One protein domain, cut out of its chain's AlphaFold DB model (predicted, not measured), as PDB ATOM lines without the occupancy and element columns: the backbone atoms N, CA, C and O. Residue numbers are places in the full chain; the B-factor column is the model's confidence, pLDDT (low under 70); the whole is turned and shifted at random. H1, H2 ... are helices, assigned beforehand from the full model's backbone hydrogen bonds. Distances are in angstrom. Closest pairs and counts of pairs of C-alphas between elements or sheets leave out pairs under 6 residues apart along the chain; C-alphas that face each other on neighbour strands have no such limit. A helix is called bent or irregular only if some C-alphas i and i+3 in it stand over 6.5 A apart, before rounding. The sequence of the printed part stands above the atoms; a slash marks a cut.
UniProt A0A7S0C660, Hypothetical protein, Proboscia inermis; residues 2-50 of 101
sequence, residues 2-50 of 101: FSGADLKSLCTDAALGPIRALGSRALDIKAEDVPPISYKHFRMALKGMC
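AT A GLANCE: This is residues 2 to 50 of the 101 residues of the protein "Hypothetical protein" of Proboscia inermis (UniProt A0A7S0C660). One long, kinked helix, H1, makes the length of this domain; residues 28 to 38 fold back from its end to a short helix, H2, which packs steeply across H1. The printed part has 49 residues, H1 then H2, with no named strand: all helix. It is only just loose, close to compact, with a radius of gyration of the C-alphas of 11.9 A and spans of 36 by 17 by 16 A.

HOW THE PARTS SIT: Look first at H1, residues 4 to 27, which has a kink of 72 degrees near residue 21 and is irregular: C-alphas 21 and 24 are 9.3 A apart. H2, residues 39 to 48, touches H1 at residues 10 to 18 of H1 alone; their closest C-alphas, Ala 14 and His 41, are 4.8 A apart. They run opposite ways at a steep tilt of 70.0 degrees, only just short of about perpendicular. O i to N i+4 pairs are within hydrogen-bond range in 13 of 20 cases in H1 and 4 of 6 in H2.

IN THESE COORDINATES: Find C-alpha 4 at (353.928, 236.885, 215.651); from there H1 runs 31.6 A to C-alpha 27. H2 runs 15.4 A to C-alpha 48 at (337.932, 233.260, 213.682).

THE WHOLE: The farthest C-alphas, Ser 3 and Asp 28, are 36.1 A apart. The link from H1 to H2 is long, the printed part has no cut, and no printed residue is under 70 in pLDDT.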
ATOM      1  N   PHE A   2     348.766 236.197 221.670       95.94
ATOM      2  CA  PHE A   2     349.037 235.919 220.245       95.94
ATOM      3  C   PHE A   2     350.535 235.974 219.916       95.94
ATOM      4  O   PHE A   2     351.222 236.919 220.303       95.94
ATOM      5  N   SER A   3     351.022 234.993 219.162       97.00
ATOM      6  CA  SER A   3     352.378 234.989 218.610       97.00
ATOM      7  C   SER A   3     352.488 235.887 217.370       97.00
ATOM      8  O   SER A   3     351.491 236.309 216.779       97.00
ATOM      9  N   GLY A   4     353.713 236.149 216.903       97.75
ATOM     10  CA  GLY A   4     353.928 236.885 215.651       97.75
ATOM     11  C   GLY A   4     353.310 236.195 214.424       97.75
ATOM     12  O   GLY A   4     352.825 236.870 213.514       97.75
ATOM     13  N   ALA A   5     353.266 234.859 214.410       97.44
ATOM     14  CA  ALA A   5     352.616 234.093 213.346       97.44
ATOM     15  C   ALA A   5     351.090 234.279 213.361       97.44
ATOM     16  O   ALA A   5     350.472 234.422 212.299       97.44
ATOM     17  N   ASP A   6     350.498 234.358 214.555       98.00
ATOM     18  CA  ASP A   6     349.075 234.649 214.695       98.00
ATOM     19  C   ASP A   6     348.751 236.054 214.193       98.00
ATOM     20  O   ASP A   6     347.814 236.236 213.420       98.00
ATOM     21  N   LEU A   7     349.565 237.048 214.568       98.06
ATOM     22  CA  LEU A   7     349.381 238.431 214.120       98.06
ATOM     23  C   LEU A   7     349.539 238.564 212.602       98.06
ATOM     24  O   LEU A   7     348.753 239.261 211.960       98.06
ATOM     25  N   LYS A   8     350.505 237.860 211.999       98.25
ATOM     26  CA  LYS A   8     350.650 237.801 210.537       98.25
ATOM     27  C   LYS A   8     349.387 237.245 209.882       98.25
ATOM     28  O   LYS A   8     348.898 237.806 208.899       98.25
ATOM     29  N   SER A   9     348.860 236.155 210.424       97.88
ATOM     30  CA  SER A   9     347.645 235.521 209.913       97.88
ATOM     31  C   SER A   9     346.426 236.438 210.079       97.88
ATOM     32  O   SER A   9     345.638 236.578 209.146       97.88
ATOM     33  N   LEU A  10     346.342 237.171 211.195       98.31
ATOM     34  CA  LEU A  10     345.295 238.159 211.465       98.31
ATOM     35  C   LEU A  10     345.321 239.308 210.463       98.31
ATOM     36  O   LEU A  10     344.289 239.658 209.891       98.31
ATOM     37  N   CYS A  11     346.499 239.884 210.227       98.12
ATOM     38  CA  CYS A  11     346.669 240.952 209.250       98.12
ATOM     39  C   CYS A  11     346.324 240.478 207.834       98.12
ATOM     40  O   CYS A  11     345.680 241.211 207.086       98.12
ATOM     41  N   THR A  12     346.708 239.247 207.486       98.12
ATOM     42  CA  THR A  12     346.393 238.648 206.182       98.12
ATOM     43  C   THR A  12     344.882 238.509 206.006       98.12
ATOM     44  O   THR A  12     344.337 238.924 204.985       98.12
ATOM     45  N   ASP A  13     344.182 237.995 207.019       98.06
ATOM     46  CA  ASP A  13     342.733 237.819 206.952       98.06
ATOM     47  C   ASP A  13     341.975 239.158 206.923       98.06
ATOM     48  O   ASP A  13     341.057 239.350 206.119       98.06
ATOM     49  N   ALA A  14     342.408 240.134 207.727       98.25
ATOM     50  CA  ALA A  14     341.852 241.485 207.711       98.25
ATOM     51  C   ALA A  14     342.069 242.190 206.357       98.25
ATOM     52  O   ALA A  14     341.184 242.917 205.893       98.25
ATOM     53  N   ALA A  15     343.205 241.949 205.692       97.75
ATOM     54  CA  ALA A  15     343.502 242.491 204.367       97.75
ATOM     55  C   ALA A  15     342.593 241.932 203.263       97.75
ATOM     56  O   ALA A  15     342.320 242.623 202.283       97.75
ATOM     57  N   LEU A  16     342.053 240.724 203.444       97.50
ATOM     58  CA  LEU A  16     341.051 240.146 202.545       97.50
ATOM     59  C   LEU A  16     339.628 240.660 202.826       97.50
ATOM     60  O   LEU A  16     338.726 240.450 202.015       97.50
ATOM     61  N   GLY A  17     339.411 241.363 203.942       97.81
ATOM     62  CA  GLY A  17     338.127 241.964 204.316       97.81
ATOM     63  C   GLY A  17     337.500 242.847 203.223       97.81
ATOM     64  O   GLY A  17     336.361 242.575 202.834       97.81
ATOM     65  N   PRO A  18     338.215 243.856 202.679       97.88
ATOM     66  CA  PRO A  18     337.728 244.671 201.566       97.88
ATOM     67  C   PRO A  18     337.334 243.845 200.338       97.88
ATOM     68  O   PRO A  18     336.271 244.072 199.767       97.88
ATOM     69  N   ILE A  19     338.151 242.852 199.970       97.31
ATOM     70  CA  ILE A  19     337.903 241.994 198.802       97.31
ATOM     71  C   ILE A  19     336.615 241.184 198.985       97.31
ATOM     72  O   ILE A  19     335.770 241.154 198.093       97.31
ATOM     73  N   ARG A  20     336.399 240.596 200.167       96.12
ATOM     74  CA  ARG A  20     335.160 239.858 200.479       96.12
ATOM     75  C   ARG A  20     333.924 240.754 200.437       96.12
ATOM     76  O   ARG A  20     332.877 240.315 199.975       96.12
ATOM     77  N   ALA A  21     334.046 242.005 200.884       95.69
ATOM     78  CA  ALA A  21     332.947 242.969 200.864       95.69
ATOM     79  C   ALA A  21     332.533 243.396 199.441       95.69
ATOM     80  O   ALA A  21     331.392 243.807 199.242       95.69
ATOM     81  N   LEU A  22     333.430 243.288 198.453       95.75
ATOM     82  CA  LEU A  22     333.122 243.567 197.045       95.75
ATOM     83  C   LEU A  22     332.298 242.452 196.376       95.75
ATOM     84  O   LEU A  22     331.588 242.722 195.403       95.75
ATOM     85  N   GLY A  23     332.365 241.214 196.878       95.00
ATOM     86  CA  GLY A  23     331.685 240.063 196.275       95.00
ATOM     87  C   GLY A  23     332.118 239.838 194.820       95.00
ATOM     88  O   GLY A  23     333.298 239.939 194.498       95.00
ATOM     89  N   SER A  24     331.167 239.577 193.918       95.94
ATOM     90  CA  SER A  24     331.451 239.321 192.493       95.94
ATOM     91  C   SER A  24     332.151 240.482 191.781       95.94
ATOM     92  O   SER A  24     332.898 240.246 190.839       95.94
ATOM     93  N   ARG A  25     331.979 241.726 192.257       95.12
ATOM     94  CA  ARG A  25     332.661 242.903 191.688       95.12
ATOM     95  C   ARG A  25     334.182 242.838 191.824       95.12
ATOM     96  O   ARG A  25     334.875 243.575 191.132       95.12
ATOM     97  N   ALA A  26     334.702 241.983 192.707       94.31
ATOM     98  CA  ALA A  26     336.137 241.779 192.865       94.31
ATOM     99  C   ALA A  26     336.815 241.225 191.597       94.31
ATOM    100  O   ALA A  26     338.030 241.340 191.485       94.31
ATOM    101  N   LEU A  27     336.057 240.641 190.656       95.69
ATOM    102  CA  LEU A  27     336.597 240.116 189.396       95.69
ATOM    103  C   LEU A  27     336.947 241.213 188.381       95.69
ATOM    104  O   LEU A  27     337.838 241.011 187.561       95.69
ATOM    105  N   ASP A  28     336.275 242.364 188.458       96.12
ATOM    106  CA  ASP A  28     336.349 243.413 187.433       96.12
ATOM    107  C   ASP A  28     337.011 244.709 187.933       96.12
ATOM    108  O   ASP A  28     337.303 245.613 187.150       96.12
ATOM    109  N   ILE A  29     337.220 244.840 189.247       96.19
ATOM    110  CA  ILE A  29     337.801 246.038 189.859       96.19
ATOM    111  C   ILE A  29     339.314 246.108 189.624       96.19
ATOM    112  O   ILE A  29     340.018 245.098 189.659       96.19
ATOM    113  N   LYS A  30     339.848 247.317 189.445       96.88
ATOM    114  CA  LYS A  30     341.298 247.529 189.441       96.88
ATOM    115  C   LYS A  30     341.852 247.476 190.862       96.88
ATOM    116  O   LYS A  30     341.181 247.854 191.816       96.88
ATOM    117  N   ALA A  31     343.116 247.082 190.998       93.94
ATOM    118  CA  ALA A  31     343.781 247.009 192.300       93.94
ATOM    119  C   ALA A  31     343.810 248.363 193.043       93.94
ATOM    120  O   ALA A  31     343.657 248.396 194.259       93.94
ATOM    121  N   GLU A  32     343.960 249.469 192.311       96.38
ATOM    122  CA  GLU A  32     343.960 250.841 192.847       96.38
ATOM    123  C   GLU A  32     342.605 251.290 193.417       96.38
ATOM    124  O   GLU A  32     342.565 252.147 194.297       96.38
ATOM    125  N   ASP A  33     341.512 250.667 192.971       96.25
ATOM    126  CA  ASP A  33     340.147 250.980 193.402       96.25
ATOM    127  C   ASP A  33     339.682 250.094 194.577       96.25
ATOM    128  O   ASP A  33     338.547 250.217 195.052       96.25
ATOM    129  N   VAL A  34     340.535 249.183 195.068       96.69
ATOM    130  CA  VAL A  34     340.217 248.337 196.226       96.69
ATOM    131  C   VAL A  34     340.096 249.212 197.484       96.69
ATOM    132  O   VAL A  34     341.025 249.953 197.809       96.69
ATOM    133  N   PRO A  35     338.987 249.118 198.248       97.31
ATOM    134  CA  PRO A  35     338.815 249.925 199.449       97.31
ATOM    135  C   PRO A  35     339.908 249.671 200.499       97.31
ATOM    136  O   PRO A  35     340.343 248.528 200.677       97.31
ATOM    137  N   PRO A  36     340.300 250.696 201.275       97.88
ATOM    138  CA  PRO A  36     341.322 250.545 202.297       97.88
ATOM    139  C   PRO A  36     340.879 249.606 203.424       97.88
ATOM    140  O   PRO A  36     339.698 249.484 203.778       97.88
ATOM    141  N   ILE A  37     341.868 248.966 204.043       98.31
ATOM    142  CA  ILE A  37     341.662 248.167 205.248       98.31
ATOM    143  C   ILE A  37     341.287 249.111 206.401       98.31
ATOM    144  O   ILE A  37     341.817 250.209 206.526       98.31
ATOM    145  N   SER A  38     340.359 248.686 207.255       98.19
ATOM    146  CA  SER A  38     339.891 249.461 208.404       98.19
ATOM    147  C   SER A  38     339.724 248.561 209.624       98.19
ATOM    148  O   SER A  38     339.702 247.333 209.512       98.19
ATOM    149  N   TYR A  39     339.560 249.171 210.800       98.31
ATOM    150  CA  TYR A  39     339.442 248.466 212.080       98.31
ATOM    151  C   TYR A  39     338.353 247.378 212.092       98.31
ATOM    152  O   TYR A  39     338.542 246.309 212.674       98.31
ATOM    153  N   LYS A  40     337.230 247.594 211.392       98.06
ATOM    154  CA  LYS A  40     336.159 246.588 211.286       98.06
ATOM    155  C   LYS A  40     336.636 245.267 210.670       98.06
ATOM    156  O   LYS A  40     336.140 244.220 211.073       98.06
ATOM    157  N   HIS A  41     337.600 245.289 209.746       98.56
ATOM    158  CA  HIS A  41     338.118 244.065 209.129       98.56
ATOM    159  C   HIS A  41     338.918 243.241 210.142       98.56
ATOM    160  O   HIS A  41     338.717 242.035 210.229       98.56
ATOM    161  N   PHE A  42     339.716 243.895 210.992       98.38
ATOM    162  CA  PHE A  42     340.399 243.236 212.110       98.38
ATOM    163  C   PHE A  42     339.415 242.670 213.135       98.38
ATOM    164  O   PHE A  42     339.579 241.543 213.588       98.38
ATOM    165  N   ARG A  43     338.350 243.412 213.470       98.19
ATOM    166  CA  ARG A  43     337.290 242.916 214.366       98.19
ATOM    167  C   ARG A  43     336.579 241.684 213.819       98.19
ATOM    168  O   ARG A  43     336.144 240.857 214.611       98.19
ATOM    169  N   MET A  44     336.418 241.585 212.502       97.75
ATOM    170  CA  MET A  44     335.854 240.396 211.866       97.75
ATOM    171  C   MET A  44     336.849 239.239 211.864       97.75
ATOM    172  O   MET A  44     336.474 238.153 212.292       97.75
ATOM    173  N   ALA A  45     338.097 239.486 211.462       97.75
ATOM    174  CA  ALA A  45     339.148 238.473 211.420       97.75
ATOM    175  C   ALA A  45     339.402 237.841 212.799       97.75
ATOM    176  O   ALA A  45     339.431 236.622 212.939       97.75
ATOM    177  N   LEU A  46     339.438 238.662 213.856       97.44
ATOM    178  CA  LEU A  46     339.605 238.201 215.238       97.44
ATOM    179  C   LEU A  46     338.537 237.202 215.700       97.44
ATOM    180  O   LEU A  46     338.802 236.430 216.612       97.44
ATOM    181  N   LYS A  47     337.337 237.187 215.102       96.62
ATOM    182  CA  LYS A  47     336.293 236.223 215.493       96.62
ATOM    183  C   LYS A  47     336.664 234.781 215.155       96.62
ATOM    184  O   LYS A  47     336.128 233.873 215.776       96.62
ATOM    185  N   GLY A  48     337.515 234.580 214.150       92.19
ATOM    186  CA  GLY A  48     337.932 233.260 213.682       92.19
ATOM    187  C   GLY A  48     339.322 232.845 214.152       92.19
ATOM    188  O   GLY A  48     339.828 231.836 213.672       92.19
ATOM    189  N   MET A  49     339.964 233.616 215.034       93.88
ATOM    190  CA  MET A  49     341.357 233.391 215.413       93.88
ATOM    191  C   MET A  49     341.518 233.222 216.914       93.88
ATOM    192  O   MET A  49     340.956 233.976 217.706       93.88
ATOM    193  N   CYS A  50     342.369 232.270 217.280       94.06
ATOM    194  CA  CYS A  50     342.815 232.031 218.644       94.06
ATOM    195  C   CYS A  50     344.346 232.113 218.692       94.06
ATOM    196  O   CYS A  50     344.991 231.848 217.675       94.06
TER     197      CYS A  50